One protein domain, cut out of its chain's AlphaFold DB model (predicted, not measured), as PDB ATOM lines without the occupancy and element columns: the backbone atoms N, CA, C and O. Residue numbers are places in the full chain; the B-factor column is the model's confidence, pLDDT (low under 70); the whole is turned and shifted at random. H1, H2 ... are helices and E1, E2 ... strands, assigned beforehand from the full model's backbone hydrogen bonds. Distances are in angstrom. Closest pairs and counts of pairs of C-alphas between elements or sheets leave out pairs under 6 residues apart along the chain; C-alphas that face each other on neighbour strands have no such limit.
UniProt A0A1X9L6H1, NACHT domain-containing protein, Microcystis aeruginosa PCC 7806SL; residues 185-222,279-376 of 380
ATOM      1  N   ASN A 185      11.012   7.466 127.460       83.06
ATOM      2  CA  ASN A 185      10.475   6.231 128.031       83.06
ATOM      3  C   ASN A 185      10.510   6.284 129.562       83.06
ATOM      4  O   ASN A 185      11.572   6.102 130.167       83.06
ATOM      5  N   LEU A 186       9.348   6.505 130.188       86.44
ATOM      6  CA  LEU A 186       9.276   6.653 131.639       86.44
ATOM      7  C   LEU A 186       9.406   5.327 132.392       86.44
ATOM      8  O   LEU A 186       9.799   5.348 133.554       86.44
ATOM      9  N   ASP A 187       9.149   4.179 131.755       85.81
ATOM     10  CA  ASP A 187       9.447   2.872 132.357       85.81
ATOM     11  C   ASP A 187      10.958   2.683 132.496       85.81
ATOM     12  O   ASP A 187      11.443   2.343 133.572       85.81
ATOM     13  N   ASN A 188      11.716   2.976 131.435       86.81
ATOM     14  CA  ASN A 188      13.178   2.925 131.495       86.81
ATOM     15  C   ASN A 188      13.713   3.917 132.532       86.81
ATOM     16  O   ASN A 188      14.597   3.567 133.309       86.81
ATOM     17  N   TYR A 189      13.157   5.129 132.569       89.88
ATOM     18  CA  TYR A 189      13.531   6.135 133.559       89.88
ATOM     19  C   TYR A 189      13.237   5.673 134.996       89.88
ATOM     20  O   TYR A 189      14.109   5.774 135.858       89.88
ATOM     21  N   ALA A 190      12.058   5.094 135.254       89.50
ATOM     22  CA  ALA A 190      11.703   4.524 136.553       89.50
ATOM     23  C   ALA A 190      12.662   3.395 136.967       89.50
ATOM     24  O   ALA A 190      13.136   3.376 138.104       89.50
ATOM     25  N   GLU A 191      13.008   2.490 136.051       89.50
ATOM     26  CA  GLU A 191      13.998   1.438 136.310       89.50
ATOM     27  C   GLU A 191      15.401   2.011 136.571       89.50
ATOM     28  O   GLU A 191      16.109   1.536 137.462       89.50
ATOM     29  N   GLY A 192      15.788   3.083 135.874       89.25
ATOM     30  CA  GLY A 192      17.017   3.829 136.148       89.25
ATOM     31  C   GLY A 192      17.063   4.403 137.563       89.25
ATOM     32  O   GLY A 192      18.053   4.213 138.273       89.25
ATOM     33  N   LEU A 193      15.972   5.038 138.004       91.00
ATOM     34  CA  LEU A 193      15.843   5.565 139.367       91.00
ATOM     35  C   LEU A 193      15.938   4.452 140.419       91.00
ATOM     36  O   LEU A 193      16.662   4.603 141.404       91.00
ATOM     37  N   LYS A 194      15.256   3.319 140.206       89.75
ATOM     38  CA  LYS A 194      15.341   2.149 141.100       89.75
ATOM     39  C   LYS A 194      16.756   1.586 141.168       89.75
ATOM     40  O   LYS A 194      17.205   1.195 142.243       89.75
ATOM     41  N   LYS A 195      17.464   1.542 140.039       87.25
ATOM     42  CA  LYS A 195      18.837   1.039 139.984       87.25
ATOM     43  C   LYS A 195      19.793   1.921 140.789       87.25
ATOM     44  O   LYS A 195      20.590   1.382 141.551       87.25
ATOM     45  N   GLU A 196      19.691   3.240 140.639       85.88
ATOM     46  CA  GLU A 196      20.626   4.186 141.260       85.88
ATOM     47  C   GLU A 196      20.338   4.470 142.728       85.88
ATOM     48  O   GLU A 196      21.242   4.501 143.563       85.88
ATOM     49  N   TYR A 197      19.066   4.708 143.040       87.38
ATOM     50  CA  TYR A 197      18.653   5.214 144.345       87.38
ATOM     51  C   TYR A 197      17.914   4.156 145.167       87.38
ATOM     52  O   TYR A 197      17.694   4.341 146.361       87.38
ATOM     53  N   GLY A 198      17.542   3.021 144.567       83.81
ATOM     54  CA  GLY A 198      16.731   2.001 145.233       83.81
ATOM     55  C   GLY A 198      17.429   1.292 146.391       83.81
ATOM     56  O   GLY A 198      16.753   0.666 147.209       83.81
ATOM     57  N   HIS A 199      18.750   1.412 146.506       82.12
ATOM     58  CA  HIS A 199      19.546   0.750 147.533       82.12
ATOM     59  C   HIS A 199      20.253   1.764 148.424       82.12
ATOM     60  O   HIS A 199      20.706   2.816 147.971       82.12
ATOM     61  N   LEU A 200      20.370   1.430 149.708       74.31
ATOM     62  CA  LEU A 200      21.172   2.208 150.638       74.31
ATOM     63  C   LEU A 200      22.648   2.134 150.217       74.31
ATOM     64  O   LEU A 200      23.215   1.044 150.127       74.31
ATOM     65  N   LYS A 201      23.271   3.293 149.974       72.19
ATOM     66  CA  LYS A 201      24.697   3.393 149.632       72.19
ATOM     67  C   LYS A 201      25.540   3.102 150.885       72.19
ATOM     68  O   LYS A 201      25.917   4.007 151.622       72.19
ATOM     69  N   LEU A 202      25.788   1.816 151.147       66.00
ATOM     70  CA  LEU A 202      26.602   1.313 152.266       66.00
ATOM     71  C   LEU A 202      28.115   1.378 151.996       66.00
ATOM     72  O   LEU A 202      28.907   0.957 152.834       66.00
ATOM     73  N   GLU A 203      28.527   1.955 150.865       60.06
ATOM     74  CA  GLU A 203      29.931   2.110 150.455       60.06
ATOM     75  C   GLU A 203      30.782   2.880 151.482       60.06
ATOM     76  O   GLU A 203      32.003   2.750 151.501       60.06
ATOM     77  N   CYS A 204      30.147   3.655 152.370       57.47
ATOM     78  CA  CYS A 204      30.813   4.347 153.474       57.47
ATOM     79  C   CYS A 204      31.013   3.490 154.738       57.47
ATOM     80  O   CYS A 204      31.734   3.927 155.633       57.47
ATOM     81  N   LEU A 205      30.352   2.333 154.856       60.38
ATOM     82  CA  LEU A 205      30.317   1.524 156.081       60.38
ATOM     83  C   LEU A 205      31.162   0.251 155.991       60.38
ATOM     84  O   LEU A 205      31.783  -0.097 156.990       60.38
ATOM     85  N   ASP A 206      31.237  -0.415 154.834       52.84
ATOM     86  CA  ASP A 206      32.176  -1.525 154.630       52.84
ATOM     87  C   ASP A 206      32.270  -1.933 153.148       52.84
ATOM     88  O   ASP A 206      31.267  -1.968 152.437       52.84
ATOM     89  N   THR A 207      33.457  -2.314 152.662       55.47
ATOM     90  CA  THR A 207      33.654  -2.783 151.267       55.47
ATOM     91  C   THR A 207      33.268  -4.253 151.059       55.47
ATOM     92  O   THR A 207      33.500  -4.811 149.987       55.47
ATOM     93  N   THR A 208      32.750  -4.922 152.092       55.31
ATOM     94  CA  THR A 208      32.595  -6.388 152.129       55.31
ATOM     95  C   THR A 208      31.145  -6.866 152.230       55.31
ATOM     96  O   THR A 208      30.885  -8.055 152.034       55.31
ATOM     97  N   THR A 209      30.187  -5.970 152.482       51.62
ATOM     98  CA  THR A 209      28.773  -6.323 152.664       51.62
ATOM     99  C   THR A 209      27.977  -6.079 151.380       51.62
ATOM    100  O   THR A 209      27.681  -4.950 151.008       51.62
ATOM    101  N   TYR A 210      27.591  -7.165 150.705       53.34
ATOM    102  CA  TYR A 210      26.725  -7.161 149.513       53.34
ATOM    103  C   TYR A 210      25.224  -7.088 149.856       53.34
ATOM    104  O   TYR A 210      24.375  -7.465 149.044       53.34
ATOM    105  N   GLU A 211      24.859  -6.656 151.064       58.50
ATOM    106  CA  GLU A 211      23.453  -6.562 151.448       58.50
ATOM    107  C   GLU A 211      22.806  -5.338 150.795       58.50
ATOM    108  O   GLU A 211      22.936  -4.199 151.238       58.50
ATOM    109  N   GLN A 212      22.081  -5.593 149.707       67.81
ATOM    110  CA  GLN A 212      21.263  -4.605 149.013       67.81
ATOM    111  C   GLN A 212      19.992  -4.317 149.818       67.81
ATOM    112  O   GLN A 212      18.913  -4.861 149.563       67.81
ATOM    113  N   ILE A 213      20.117  -3.451 150.820       71.94
ATOM    114  CA  ILE A 213      18.971  -2.989 151.598       71.94
ATOM    115  C   ILE A 213      18.218  -1.929 150.789       71.94
ATOM    116  O   ILE A 213      18.752  -0.870 150.461       71.94
ATOM    117  N   LYS A 214      16.955  -2.224 150.473       77.12
ATOM    118  CA  LYS A 214      16.066  -1.334 149.721       77.12
ATOM    119  C   LYS A 214      15.707  -0.091 150.541       77.12
ATOM    120  O   LYS A 214      15.112  -0.226 151.612       77.12
ATOM    121  N   LEU A 215      16.012   1.104 150.024       71.00
ATOM    122  CA  LEU A 215      15.883   2.377 150.753       71.00
ATOM    123  C   LEU A 215      14.458   2.606 151.287       71.00
ATOM    124  O   LEU A 215      14.262   3.011 152.431       71.00
ATOM    125  N   TRP A 216      13.443   2.275 150.487       67.19
ATOM    126  CA  TRP A 216      12.038   2.493 150.842       67.19
ATOM    127  C   TRP A 216      11.529   1.600 151.978       67.19
ATOM    128  O   TRP A 216      10.524   1.937 152.600       67.19
ATOM    129  N   ARG A 217      12.210   0.487 152.292       72.50
ATOM    130  CA  ARG A 217      11.865  -0.350 153.457       72.50
ATOM    131  C   ARG A 217      12.276   0.290 154.785       72.50
ATOM    132  O   ARG A 217      11.778  -0.126 155.823       72.50
ATOM    133  N   MET A 218      13.174   1.275 154.752       75.69
ATOM    134  CA  MET A 218      13.741   1.921 155.939       75.69
ATOM    135  C   MET A 218      13.440   3.419 156.020       75.69
ATOM    136  O   MET A 218      13.912   4.087 156.940       75.69
ATOM    137  N   PHE A 219      12.678   3.971 155.074       83.50
ATOM    138  CA  PHE A 219      12.413   5.401 155.058       83.50
ATOM    139  C   PHE A 219      11.482   5.802 156.207       83.50
ATOM    140  O   PHE A 219      10.322   5.395 156.261       83.50
ATOM    141  N   VAL A 220      11.995   6.641 157.106       86.31
ATOM    142  CA  VAL A 220      11.221   7.278 158.172       86.31
ATOM    143  C   VAL A 220      11.022   8.746 157.792       86.31
ATOM    144  O   VAL A 220      12.007   9.485 157.739       86.31
ATOM    145  N   PRO A 221       9.778   9.190 157.522       85.25
ATOM    146  CA  PRO A 221       9.503  10.580 157.181       85.25
ATOM    147  C   PRO A 221       9.993  11.538 158.269       85.25
ATOM    148  O   PRO A 221       9.627  11.398 159.439       85.25
ATOM    149  N   GLN A 222      10.799  12.528 157.884       89.31
ATOM    150  CA  GLN A 222      11.240  13.572 158.803       89.31
ATOM    151  C   GLN A 222      10.103  14.562 159.087       89.31
ATOM    152  O   GLN A 222       9.181  14.745 158.286       89.31
ATOM    153  N   LEU A 279       6.270  14.936 154.262       90.50
ATOM    154  CA  LEU A 279       5.447  14.391 153.182       90.50
ATOM    155  C   LEU A 279       4.114  15.135 153.007       90.50
ATOM    156  O   LEU A 279       3.611  15.224 151.892       90.50
ATOM    157  N   ASN A 280       3.555  15.716 154.072       89.62
ATOM    158  CA  ASN A 280       2.324  16.504 153.966       89.62
ATOM    159  C   ASN A 280       2.578  17.852 153.287       89.62
ATOM    160  O   ASN A 280       1.711  18.361 152.584       89.62
ATOM    161  N   ILE A 281       3.769  18.423 153.487       88.94
ATOM    162  CA  ILE A 281       4.150  19.708 152.899       88.94
ATOM    163  C   ILE A 281       4.450  19.543 151.409       88.94
ATOM    164  O   ILE A 281       3.910  20.292 150.600       88.94
ATOM    165  N   VAL A 282       5.253  18.541 151.037       88.19
ATOM    166  CA  VAL A 282       5.646  18.308 149.631       88.19
ATOM    167  C   VAL A 282       4.485  17.841 148.748       88.19
ATOM    168  O   VAL A 282       4.478  18.143 147.562       88.19
ATOM    169  N   ASN A 283       3.490  17.148 149.314       84.56
ATOM    170  CA  ASN A 283       2.296  16.712 148.579       84.56
ATOM    171  C   ASN A 283       1.170  17.763 148.573       84.56
ATOM    172  O   ASN A 283       0.123  17.538 147.965       84.56
ATOM    173  N   SER A 284       1.341  18.893 149.266       84.69
ATOM    174  CA  SER A 284       0.321  19.939 149.328       84.69
ATOM    175  C   SER A 284       0.351  20.821 148.083       84.69
ATOM    176  O   SER A 284       1.389  21.362 147.701       84.69
ATOM    177  N   SER A 285      -0.823  21.066 147.500       80.19
ATOM    178  CA  SER A 285      -0.994  22.017 146.396       80.19
ATOM    179  C   SER A 285      -0.794  23.483 146.811       80.19
ATOM    180  O   SER A 285      -0.637  24.346 145.944       80.19
ATOM    181  N   GLU A 286      -0.765  23.770 148.119       84.62
ATOM    182  CA  GLU A 286      -0.496  25.100 148.677       84.62
ATOM    183  C   GLU A 286       0.955  25.540 148.416       84.62
ATOM    184  O   GLU A 286       1.217  26.715 148.148       84.62
ATOM    185  N   TYR A 287       1.904  24.598 148.440       83.38
ATOM    186  CA  TYR A 287       3.339  24.881 148.401       83.38
ATOM    187  C   TYR A 287       3.975  24.402 147.093       83.38
ATOM    188  O   TYR A 287       4.726  23.433 147.057       83.38
ATOM    189  N   ARG A 288       3.724  25.132 145.997       84.06
ATOM    190  CA  ARG A 288       4.310  24.810 144.675       84.06
ATOM    191  C   ARG A 288       5.839  24.923 144.617       84.06
ATOM    192  O   ARG A 288       6.457  24.366 143.720       84.06
ATOM    193  N   ARG A 289       6.438  25.714 145.509       89.38
ATOM    194  CA  ARG A 289       7.884  25.948 145.596       89.38
ATOM    195  C   ARG A 289       8.288  25.885 147.059       89.38
ATOM    196  O   ARG A 289       7.852  26.723 147.846       89.38
ATOM    197  N   THR A 290       9.113  24.902 147.396       89.81
ATOM    198  CA  THR A 290       9.501  24.602 148.775       89.81
ATOM    199  C   THR A 290      11.012  24.458 148.851       89.81
ATOM    200  O   THR A 290      11.603  23.732 148.060       89.81
ATOM    201  N   VAL A 291      11.627  25.143 149.815       89.94
ATOM    202  CA  VAL A 291      13.047  24.990 150.145       89.94
ATOM    203  C   VAL A 291      13.133  24.291 151.493       89.94
ATOM    204  O   VAL A 291      12.563  24.766 152.476       89.94
ATOM    205  N   ILE A 292      13.820  23.151 151.530       89.50
ATOM    206  CA  ILE A 292      13.998  22.361 152.749       89.50
ATOM    207  C   ILE A 292      15.383  22.658 153.307       89.50
ATOM    208  O   ILE A 292      16.400  22.297 152.719       89.50
ATOM    209  N   LEU A 293      15.405  23.322 154.460       87.00
ATOM    210  CA  LEU A 293      16.623  23.623 155.202       87.00
ATOM    211  C   LEU A 293      16.837  22.579 156.296       87.00
ATOM    212  O   LEU A 293      15.888  22.035 156.858       87.00
ATOM    213  N   GLY A 294      18.097  22.318 156.614       85.38
ATOM    214  CA  GLY A 294      18.479  21.395 157.671       85.38
ATOM    215  C   GLY A 294      19.986  21.235 157.723       85.38
ATOM    216  O   GLY A 294      20.674  21.517 156.737       85.38
ATOM    217  N   ASP A 295      20.483  20.757 158.852       83.19
ATOM    218  CA  ASP A 295      21.913  20.581 159.080       83.19
ATOM    219  C   ASP A 295      22.527  19.564 158.093       83.19
ATOM    220  O   ASP A 295      21.807  18.761 157.467       83.19
ATOM    221  N   PRO A 296      23.856  19.584 157.893       83.38
ATOM    222  CA  PRO A 296      24.550  18.515 157.185       83.38
ATOM    223  C   PRO A 296      24.181  17.150 157.783       83.38
ATOM    224  O   PRO A 296      24.200  16.964 158.996       83.38
ATOM    225  N   GLY A 297      23.792  16.196 156.935       82.94
ATOM    226  CA  GLY A 297      23.350  14.870 157.384       82.94
ATOM    227  C   GLY A 297      21.889  14.769 157.848       82.94
ATOM    228  O   GLY A 297      21.447  13.669 158.158       82.94
ATOM    229  N   ALA A 298      21.089  15.843 157.809       86.25
ATOM    230  CA  ALA A 298      19.660  15.800 158.172       86.25
ATOM    231  C   ALA A 298      18.767  14.956 157.225       86.25
ATOM    232  O   ALA A 298      17.557  14.874 157.424       86.25
ATOM    233  N   GLY A 299      19.338  14.345 156.179       87.44
ATOM    234  CA  GLY A 299      18.616  13.464 155.252       87.44
ATOM    235  C   GLY A 299      17.886  14.173 154.106       87.44
ATOM    236  O   GLY A 299      16.992  13.579 153.511       87.44
ATOM    237  N   LYS A 300      18.258  15.419 153.768       91.06
ATOM    238  CA  LYS A 300      17.646  16.201 152.670       91.06
ATOM    239  C   LYS A 300      17.703  15.457 151.327       91.06
ATOM    240  O   LYS A 300      16.666  15.221 150.718       91.06
ATOM    241  N   SER A 301      18.889  15.005 150.925       89.94
ATOM    242  CA  SER A 301      19.084  14.224 149.698       89.94
ATOM    243  C   SER A 301      18.316  12.898 149.738       89.94
ATOM    244  O   SER A 301      17.660  12.529 148.769       89.94
ATOM    245  N   SER A 302      18.290  12.219 150.892       89.38
ATOM    246  CA  SER A 302      17.524  10.978 151.079       89.38
ATOM    247  C   SER A 302      16.013  11.176 150.919       89.38
ATOM    248  O   SER A 302      15.338  10.296 150.392       89.38
ATOM    249  N   LEU A 303      15.471  12.326 151.336       91.31
ATOM    250  CA  LEU A 303      14.072  12.681 151.098       91.31
ATOM    251  C   LEU A 303      13.783  12.860 149.600       91.31
ATOM    252  O   LEU A 303      12.783  12.333 149.115       91.31
ATOM    253  N   LEU A 304      14.641  13.570 148.861       92.69
ATOM    254  CA  LEU A 304      14.457  13.770 147.417       92.69
ATOM    255  C   LEU A 304      14.533  12.439 146.653       92.69
ATOM    256  O   LEU A 304      13.673  12.152 145.819       92.69
ATOM    257  N   GLN A 305      15.498  11.589 147.006       91.00
ATOM    258  CA  GLN A 305      15.621  10.229 146.472       91.00
ATOM    259  C   GLN A 305      14.375   9.392 146.777       91.00
ATOM    260  O   GLN A 305      13.850   8.721 145.890       91.00
ATOM    261  N   TYR A 306      13.848   9.470 148.002       91.19
ATOM    262  CA  TYR A 306      12.610   8.787 148.373       91.19
ATOM    263  C   TYR A 306      11.414   9.231 147.520       91.19
ATOM    264  O   TYR A 306      10.648   8.380 147.071       91.19
ATOM    265  N   LEU A 307      11.253  10.534 147.255       91.81
ATOM    266  CA  LEU A 307      10.160  11.038 146.414       91.81
ATOM    267  C   LEU A 307      10.247  10.494 144.981       91.81
ATOM    268  O   LEU A 307       9.239  10.028 144.445       91.81
ATOM    269  N   ALA A 308      11.447  10.490 144.394       92.75
ATOM    270  CA  ALA A 308      11.681   9.936 143.062       92.75
ATOM    271  C   ALA A 308      11.409   8.419 143.010       92.75
ATOM    272  O   ALA A 308      10.741   7.930 142.096       92.75
ATOM    273  N   LEU A 309      11.855   7.672 144.023       91.62
ATOM    274  CA  LEU A 309      11.630   6.226 144.119       91.62
ATOM    275  C   LEU A 309      10.169   5.863 144.363       91.62
ATOM    276  O   LEU A 309       9.678   4.906 143.775       91.62
ATOM    277  N   ASN A 310       9.455   6.622 145.197       90.62
ATOM    278  CA  ASN A 310       8.039   6.372 145.458       90.62
ATOM    279  C   ASN A 310       7.201   6.471 144.175       90.62
ATOM    280  O   ASN A 310       6.229   5.734 144.046       90.62
ATOM    281  N   TRP A 311       7.577   7.342 143.234       92.69
ATOM    282  CA  TRP A 311       6.989   7.391 141.890       92.69
ATOM    283  C   TRP A 311       7.424   6.198 141.025       92.69
ATOM    284  O   TRP A 311       6.585   5.568 140.383       92.69
ATOM    285  N   ALA A 312       8.713   5.848 141.039       91.50
ATOM    286  CA  ALA A 312       9.254   4.757 140.228       91.50
ATOM    287  C   ALA A 312       8.675   3.379 140.606       91.50
ATOM    288  O   ALA A 312       8.470   2.529 139.738       91.50
ATOM    289  N   GLU A 313       8.380   3.160 141.890       89.44
ATOM    290  CA  GLU A 313       7.752   1.941 142.421       89.44
ATOM    291  C   GLU A 313       6.246   1.847 142.118       89.44
ATOM    292  O   GLU A 313       5.654   0.793 142.335       89.44
ATOM    293  N   LYS A 314       5.597   2.914 141.624       88.06
ATOM    294  CA  LYS A 314       4.193   2.820 141.198       88.06
ATOM    295  C   LYS A 314       4.057   2.030 139.908       88.06
ATOM    296  O   LYS A 314       4.907   2.109 139.016       88.06
ATOM    297  N   GLU A 315       2.918   1.361 139.799       86.25
ATOM    298  CA  GLU A 315       2.492   0.703 138.573       86.25
ATOM    299  C   GLU A 315       2.285   1.723 137.446       86.25
ATOM    300  O   GLU A 315       1.887   2.861 137.724       86.25
ATOM    301  N   PRO A 316       2.510   1.352 136.172       80.25
ATOM    302  CA  PRO A 316       2.417   2.287 135.051       80.25
ATOM    303  C   PRO A 316       1.074   3.029 134.963       80.25
ATOM    304  O   PRO A 316       1.049   4.238 134.727       80.25
ATOM    305  N   SER A 317      -0.035   2.330 135.231       76.69
ATOM    306  CA  SER A 317      -1.396   2.893 135.256       76.69
ATOM    307  C   SER A 317      -1.573   4.021 136.278       76.69
ATOM    308  O   SER A 317      -2.355   4.946 136.058       76.69
ATOM    309  N   GLN A 318      -0.841   3.960 137.392       82.31
ATOM    310  CA  GLN A 318      -0.867   4.961 138.459       82.31
ATOM    311  C   GLN A 318       0.188   6.043 138.245       82.31
ATOM    312  O   GLN A 318      -0.051   7.208 138.551       82.31
ATOM    313  N   ARG A 319       1.358   5.662 137.728       87.00
ATOM    314  CA  ARG A 319       2.505   6.551 137.541       87.00
ATOM    315  C   ARG A 319       2.190   7.699 136.594       87.00
ATOM    316  O   ARG A 319       2.536   8.834 136.905       87.00
ATOM    317  N   VAL A 320       1.475   7.407 135.506       79.50
ATOM    318  CA  VAL A 320       1.071   8.417 134.519       79.50
ATOM    319  C   VAL A 320       0.228   9.532 135.140       79.50
ATOM    320  O   VAL A 320       0.226  10.627 134.607       79.50
ATOM    321  N   LEU A 321      -0.466   9.275 136.259       83.12
ATOM    322  CA  LEU A 321      -1.319  10.238 136.966       83.12
ATOM    323  C   LEU A 321      -0.556  11.132 137.951       83.12
ATOM    324  O   LEU A 321      -1.129  12.078 138.496       83.12
ATOM    325  N   LEU A 322       0.704  10.807 138.223       86.44
ATOM    326  CA  LEU A 322       1.558  11.516 139.164       86.44
ATOM    327  C   LEU A 322       2.556  12.392 138.399       86.44
ATOM    328  O   LEU A 322       3.006  12.002 137.322       86.44
ATOM    329  N   PRO A 323       2.952  13.550 138.955       88.25
ATOM    330  CA  PRO A 323       3.952  14.392 138.315       88.25
ATOM    331  C   PRO A 323       5.284  13.644 138.181       88.25
ATOM    332  O   PRO A 323       5.728  12.992 139.129       88.25
ATOM    333  N   LEU A 324       5.927  13.764 137.020       91.12
ATOM    334  CA  LEU A 324       7.228  13.160 136.726       91.12
ATOM    335  C   LEU A 324       8.320  13.774 137.628       91.12
ATOM    336  O   LEU A 324       8.589  14.971 137.499       91.12
ATOM    337  N   PRO A 325       8.977  13.010 138.522       93.56
ATOM    338  CA  PRO A 325      10.060  13.536 139.338       93.56
ATOM    339  C   PRO A 325      11.346  13.676 138.518       93.56
ATOM    340  O   PRO A 325      11.882  12.700 137.990       93.56
ATOM    341  N   LEU A 326      11.882  14.890 138.473       94.19
ATOM    342  CA  LEU A 326      13.167  15.216 137.863       94.19
ATOM    343  C   LEU A 326      14.170  15.495 138.980       94.19
ATOM    344  O   LEU A 326      14.216  16.605 139.512       94.19
ATOM    345  N   LEU A 327      14.934  14.471 139.368       93.69
ATOM    346  CA  LEU A 327      15.980  14.597 140.383       93.69
ATOM    347  C   LEU A 327      17.255  15.157 139.753       93.69
ATOM    348  O   LEU A 327      17.843  14.538 138.871       93.69
ATOM    349  N   ILE A 328      17.662  16.340 140.209       93.81
ATOM    350  CA  ILE A 328      18.812  17.078 139.693       93.81
ATOM    351  C   ILE A 328      19.808  17.263 140.830       93.81
ATOM    352  O   ILE A 328      19.664  18.156 141.666       93.81
ATOM    353  N   GLU A 329      20.851  16.438 140.828       92.56
ATOM    354  CA  GLU A 329      22.030  16.657 141.662       92.56
ATOM    355  C   GLU A 329      22.839  17.817 141.070       92.56
ATOM    356  O   GLU A 329      23.538  17.667 140.062       92.56
ATOM    357  N   LEU A 330      22.742  18.995 141.689       92.94
ATOM    358  CA  LEU A 330      23.321  20.237 141.171       92.94
ATOM    359  C   LEU A 330      24.840  20.147 141.006       92.94
ATOM    360  O   LEU A 330      25.385  20.728 140.073       92.94
ATOM    361  N   ARG A 331      25.517  19.346 141.835       91.44
ATOM    362  CA  ARG A 331      26.947  19.041 141.680       91.44
ATOM    363  C   ARG A 331      27.268  18.338 140.356       91.44
ATOM    364  O   ARG A 331      28.307  18.622 139.759       91.44
ATOM    365  N   ILE A 332      26.422  17.402 139.920       91.06
ATOM    366  CA  ILE A 332      26.609  16.667 138.659       91.06
ATOM    367  C   ILE A 332      26.292  17.596 137.489       91.06
ATOM    368  O   ILE A 332      27.102  17.722 136.573       91.06
ATOM    369  N   TYR A 333      25.169  18.310 137.572       91.88
ATOM    370  CA  TYR A 333      24.773  19.282 136.558       91.88
ATOM    371  C   TYR A 333      25.828  20.377 136.349       91.88
ATOM    372  O   TYR A 333      26.206  20.657 135.213       91.88
ATOM    373  N   ALA A 334      26.349  20.970 137.429       91.06
ATOM    374  CA  ALA A 334      27.388  21.995 137.355       91.06
ATOM    375  C   ALA A 334      28.656  21.465 136.672       91.06
ATOM    376  O   ALA A 334      29.192  22.125 135.786       91.06
ATOM    377  N   ARG A 335      29.081  20.238 137.007       91.62
ATOM    378  CA  ARG A 335      30.230  19.595 136.359       91.62
ATOM    379  C   ARG A 335      30.009  19.398 134.862       91.62
ATOM    380  O   ARG A 335      30.882  19.745 134.076       91.62
ATOM    381  N   ASP A 336      28.865  18.853 134.458       89.56
ATOM    382  CA  ASP A 336      28.584  18.620 133.037       89.56
ATOM    383  C   ASP A 336      28.460  19.928 132.248       89.56
ATOM    384  O   ASP A 336      28.867  19.988 131.083       89.56
ATOM    385  N   LYS A 337      27.963  20.988 132.891       89.69
ATOM    386  CA  LYS A 337      27.937  22.332 132.319       89.69
ATOM    387  C   LYS A 337      29.344  22.905 132.136       89.69
ATOM    388  O   LYS A 337      29.649  23.432 131.065       89.69
ATOM    389  N   ASP A 338      30.213  22.754 133.133       91.44
ATOM    390  CA  ASP A 338      31.617  23.182 133.066       91.44
ATOM    391  C   ASP A 338      32.398  22.401 131.995       91.44
ATOM    392  O   ASP A 338      33.193  22.972 131.243       91.44
ATOM    393  N   GLU A 339      32.109  21.105 131.856       91.62
ATOM    394  CA  GLU A 339      32.637  20.226 130.804       91.62
ATOM    395  C   GLU A 339      31.978  20.462 129.428       91.62
ATOM    396  O   GLU A 339      32.341  19.806 128.449       91.62
ATOM    397  N   LYS A 340      31.043  21.420 129.325       88.31
ATOM    398  CA  LYS A 340      30.294  21.786 128.109       88.31
ATOM    399  C   LYS A 340      29.498  20.635 127.482       88.31
ATOM    400  O   LYS A 340      29.209  20.679 126.286       88.31
ATOM    401  N   LYS A 341      29.115  19.630 128.270       83.69
ATOM    402  CA  LYS A 341      28.228  18.543 127.825       83.69
ATOM    403  C   LYS A 341      26.771  18.982 127.738       83.69
ATOM    404  O   LYS A 341      26.022  18.432 126.942       83.69
ATOM    405  N   CYS A 342      26.361  19.962 128.537       85.19
ATOM    406  CA  CYS A 342      25.023  20.548 128.492       85.19
ATOM    407  C   CYS A 342      25.073  22.049 128.801       85.19
ATOM    408  O   CYS A 342      25.972  22.528 129.494       85.19
ATOM    409  N   GLN A 343      24.113  22.809 128.279       85.31
ATOM    410  CA  GLN A 343      23.962  24.248 128.537       85.31
ATOM    411  C   GLN A 343      22.788  24.562 129.467       85.31
ATOM    412  O   GLN A 343      22.785  25.587 130.155       85.31
ATOM    413  N   ASN A 344      21.789  23.681 129.492       88.38
ATOM    414  CA  ASN A 344      20.555  23.831 130.252       88.38
ATOM    415  C   ASN A 344      20.093  22.476 130.828       88.38
ATOM    416  O   ASN A 344      20.682  21.428 130.558       88.38
ATOM    417  N   ILE A 345      19.039  22.506 131.650       89.19
ATOM    418  CA  ILE A 345      18.499  21.313 132.321       89.19
ATOM    419  C   ILE A 345      17.905  20.312 131.314       89.19
ATOM    420  O   ILE A 345      18.043  19.110 131.516       89.19
ATOM    421  N   LEU A 346      17.286  20.774 130.222       87.94
ATOM    422  CA  LEU A 346      16.713  19.885 129.202       87.94
ATOM    423  C   LEU A 346      17.808  19.059 128.515       87.94
ATOM    424  O   LEU A 346      17.710  17.836 128.438       87.94
ATOM    425  N   GLU A 347      18.899  19.710 128.111       86.50
ATOM    426  CA  GLU A 347      20.082  19.045 127.559       86.50
ATOM    427  C   GLU A 347      20.735  18.108 128.581       86.50
ATOM    428  O   GLU A 347      21.197  17.026 128.225       86.50
ATOM    429  N   PHE A 348      20.744  18.479 129.864       88.75
ATOM    430  CA  PHE A 348      21.243  17.599 130.918       88.75
ATOM    431  C   PHE A 348      20.450  16.285 130.985       88.75
ATOM    432  O   PHE A 348      21.059  15.219 131.037       88.75
ATOM    433  N   PHE A 349      19.117  16.328 130.875       87.81
ATOM    434  CA  PHE A 349      18.296  15.115 130.773       87.81
ATOM    435  C   PHE A 349      18.466  14.362 129.449       87.81
ATOM    436  O   PHE A 349      18.296  13.145 129.421       87.81
ATOM    437  N   HIS A 350      18.840  15.048 128.372       84.44
ATOM    438  CA  HIS A 350      18.987  14.449 127.048       84.44
ATOM    439  C   HIS A 350      20.305  13.699 126.831       84.44
ATOM    440  O   HIS A 350      20.312  12.638 126.202       84.44
ATOM    441  N   GLN A 351      21.408  14.269 127.321       80.88
ATOM    442  CA  GLN A 351      22.775  13.811 127.033       80.88
ATOM    443  C   GLN A 351      23.761  13.997 128.197       80.88
ATOM    444  O   GLN A 351      24.941  13.669 128.061       80.88
ATOM    445  N   GLY A 352      23.312  14.557 129.325       78.25
ATOM    446  CA  GLY A 352      24.129  14.695 130.527       78.25
ATOM    447  C   GLY A 352      24.445  13.345 131.165       78.25
ATOM    448  O   GLY A 352      23.954  12.301 130.747       78.25
ATOM    449  N   ASN A 353      25.265  13.353 132.206       76.94
ATOM    450  CA  ASN A 353      25.733  12.173 132.916       76.94
ATOM    451  C   ASN A 353      24.671  11.651 133.897       76.94
ATOM    452  O   ASN A 353      24.846  11.660 135.116       76.94
ATOM    453  N   LEU A 354      23.546  11.225 133.330       79.62
ATOM    454  CA  LEU A 354      22.432  10.586 134.010       79.62
ATOM    455  C   LEU A 354      22.353   9.118 133.607       79.62
ATOM    456  O   LEU A 354      22.795   8.706 132.540       79.62
ATOM    457  N   ILE A 355      21.727   8.322 134.463       74.38
ATOM    458  CA  ILE A 355      21.590   6.873 134.253       74.38
ATOM    459  C   ILE A 355      20.539   6.549 133.208       74.38
ATOM    460  O   ILE A 355      20.611   5.512 132.548       74.38
ATOM    461  N   CYS A 356      19.554   7.427 133.069       79.12
ATOM    462  CA  CYS A 356      18.526   7.348 132.054       79.12
ATOM    463  C   CYS A 356      18.308   8.735 131.478       79.12
ATOM    464  O   CYS A 356      18.142   9.705 132.217       79.12
ATOM    465  N   HIS A 357      18.300   8.796 130.154       84.50
ATOM    466  CA  HIS A 357      18.067  10.025 129.424       84.50
ATOM    467  C   HIS A 357      16.596  10.135 129.022       84.50
ATOM    468  O   HIS A 357      15.925   9.126 128.781       84.50
ATOM    469  N   LEU A 358      16.111  11.368 128.928       84.81
ATOM    470  CA  LEU A 358      14.791  11.713 128.417       84.81
ATOM    471  C   LEU A 358      14.961  12.638 127.214       84.81
ATOM    472  O   LEU A 358      15.814  13.525 127.205       84.81
ATOM    473  N   ASN A 359      14.157  12.435 126.174       84.19
ATOM    474  CA  ASN A 359      14.160  13.329 125.021       84.19
ATOM    475  C   ASN A 359      13.816  14.774 125.443       84.19
ATOM    476  O   ASN A 359      12.822  14.979 126.135       84.19
ATOM    477  N   GLN A 360      14.609  15.758 125.003       82.31
ATOM    478  CA  GLN A 360      14.451  17.154 125.421       82.31
ATOM    479  C   GLN A 360      13.120  17.775 124.984       82.31
ATOM    480  O   GLN A 360      12.512  18.480 125.777       82.31
ATOM    481  N   LEU A 361      12.649  17.484 123.765       78.06
ATOM    482  CA  LEU A 361      11.421  18.069 123.217       78.06
ATOM    483  C   LEU A 361      10.201  17.548 123.976       78.06
ATOM    484  O   LEU A 361       9.361  18.312 124.431       78.06
ATOM    485  N   ALA A 362      10.158  16.231 124.188       77.00
ATOM    486  CA  ALA A 362       9.094  15.598 124.960       77.00
ATOM    487  C   ALA A 362       9.097  16.028 126.436       77.00
ATOM    488  O   ALA A 362       8.037  16.132 127.057       77.00
ATOM    489  N   LEU A 363      10.282  16.266 127.006       84.75
ATOM    490  CA  LEU A 363      10.415  16.779 128.364       84.75
ATOM    491  C   LEU A 363       9.936  18.232 128.464       84.75
ATOM    492  O   LEU A 363       9.228  18.554 129.414       84.75
ATOM    493  N   ASP A 364      10.279  19.080 127.494       84.94
ATOM    494  CA  ASP A 364       9.837  20.477 127.432       84.94
ATOM    495  C   ASP A 364       8.304  20.568 127.370       84.94
ATOM    496  O   ASP A 364       7.690  21.210 128.222       84.94
ATOM    497  N   ASP A 365       7.670  19.780 126.491       77.12
ATOM    498  CA  ASP A 365       6.205  19.667 126.411       77.12
ATOM    499  C   ASP A 365       5.577  19.257 127.761       77.12
ATOM    500  O   ASP A 365       4.508  19.741 128.147       77.12
ATOM    501  N   ASN A 366       6.218  18.346 128.504       80.75
ATOM    502  CA  ASN A 366       5.737  17.900 129.815       80.75
ATOM    503  C   ASN A 366       5.868  19.005 130.884       80.75
ATOM    504  O   ASN A 366       4.955  19.205 131.699       80.75
ATOM    505  N   LEU A 367       6.975  19.754 130.851       86.44
ATOM    506  CA  LEU A 367       7.217  20.896 131.732       86.44
ATOM    507  C   LEU A 367       6.217  22.028 131.479       86.44
ATOM    508  O   LEU A 367       5.661  22.558 132.447       86.44
ATOM    509  N   GLU A 368       5.929  22.362 130.217       83.12
ATOM    510  CA  GLU A 368       4.940  23.390 129.855       83.12
ATOM    511  C   GLU A 368       3.534  23.050 130.368       83.12
ATOM    512  O   GLU A 368       2.789  23.929 130.815       83.12
ATOM    513  N   LYS A 369       3.184  21.759 130.386       79.50
ATOM    514  CA  LYS A 369       1.911  21.260 130.932       79.50
ATOM    515  C   LYS A 369       1.863  21.247 132.465       79.50
ATOM    516  O   LYS A 369       0.803  20.982 133.034       79.50
ATOM    517  N   GLY A 370       2.978  21.524 133.145       82.62
ATOM    518  CA  GLY A 370       3.075  21.511 134.606       82.62
ATOM    519  C   GLY A 370       2.973  20.109 135.215       82.62
ATOM    520  O   GLY A 370       2.541  19.973 136.360       82.62
ATOM    521  N   GLN A 371       3.344  19.073 134.457       83.25
ATOM    522  CA  GLN A 371       3.196  17.663 134.839       83.25
ATOM    523  C   GLN A 371       4.481  17.066 135.441       83.25
ATOM    524  O   GLN A 371       4.658  15.850 135.463       83.25
ATOM    525  N   ALA A 372       5.364  17.910 135.981       90.44
ATOM    526  CA  ALA A 372       6.648  17.504 136.543       90.44
ATOM    527  C   ALA A 372       6.876  18.049 137.959       90.44
ATOM    528  O   ALA A 372       6.420  19.137 138.319       90.44
ATOM    529  N   LEU A 373       7.639  17.296 138.749       91.88
ATOM    530  CA  LEU A 373       8.140  17.668 140.067       91.88
ATOM    531  C   LEU A 373       9.665  17.787 139.993       91.88
ATOM    532  O   LEU A 373      10.367  16.783 139.920       91.88
ATOM    533  N   VAL A 374      10.191  19.008 140.029       93.75
ATOM    534  CA  VAL A 374      11.642  19.238 139.952       93.75
ATOM    535  C   VAL A 374      12.256  19.205 141.350       93.75
ATOM    536  O   VAL A 374      11.869  19.984 142.223       93.75
ATOM    537  N   LEU A 375      13.215  18.304 141.558       94.62
ATOM    538  CA  LEU A 375      13.886  18.061 142.831       94.62
ATOM    539  C   LEU A 375      15.354  18.484 142.711       94.62
ATOM    540  O   LEU A 375      16.170  17.753 142.156       94.62
ATOM    541  N   PHE A 376      15.692  19.669 143.220       94.94
ATOM    542  CA  PHE A 376      17.070  20.163 143.241       94.94
ATOM    543  C   PHE A 376      17.795  19.694 144.506       94.94
ATOM    544  O   PHE A 376      17.369  20.028 145.614       94.94
TER     545      PHE A 376
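This is residues 185 to 222 and 279 to 376 of the 380 residues of the protein "NACHT domain-containing protein" of Microcystis aeruginosa PCC 7806SL (UniProt A0A1X9L6H1). Two short parallel strands, E1 and E2, lie in the middle, between the long helix H3 over one face and the helical hairpin H6 and H7 on the other. H1 packs on H3, H5 follows the end of E1, and residues 203 to 209 stick out as a free loop. The 136 printed residues hold seven named helices and two strands, in the order H1 H2 H3 H4 E1 H5 H6 H7 E2; the class is mostly helix. The whole is compact, with a radius of gyration of the C-alphas of 15.6 A and spans of 42 by 38 by 32 A.

H1, residues 186 to 197, touches H3, residues 300 to 312, closest at the C-alphas of Ala 190 and Ala 312, 4.4 A apart. They run opposite ways at a steep tilt of 36 degrees, only just beyond shallow. H2, residues 279 to 282, touches no helix. H4, residues 316 to 319, is close to but not clearly touching H3, with C-alphas 311 and 319 6.3 A apart. E1, residues 324 to 329, and E2, residues 372 to 376, are parallel neighbours at 16 degrees, with N 326 and O 373 within hydrogen-bond range at 2.8 A. The C-alphas of Ala 308 in H3 and Pro 325 in E1 are their closest, 5.4 A apart. H5, residues 330 to 338, and H6, residues 345 to 351, only just touch, with 3 pairs of C-alphas within 8 A, closest Tyr 333 and Phe 348 at 6.9 A. H6 and H7, residues 360 to 368, form a hairpin at a shallow tilt of 27 degrees, with C-alphas 346 and 360 closest at 5.2 A. E1, the helices H5, H6 and H7, and E2 make a strand-helix-strand unit, two parallel neighbour strands with helices between. Every O i to N i+4 pair is within hydrogen-bond range in H1, H3, H5, H6 and H7; H2 and H4 are too short for one.

H1 begins at C-alpha 186, (9.276, 6.653, 131.639), and spans 15.9 A. H3 spans 18.9 A, E1 16.0 A and E2 12.7 A, ending at C-alpha 376, (17.070, 20.163, 143.241).

The C-alphas of Thr 208 and Lys 369 are the two farthest apart, 46.4 A. Residues 223 to 278 are not printed, and C-alphas 222 and 279 are 8.1 A apart across this cut. The link from H2 to H3 is long, with 17 residues. Residues 202 to 212 and residue 216 have pLDDT under 70.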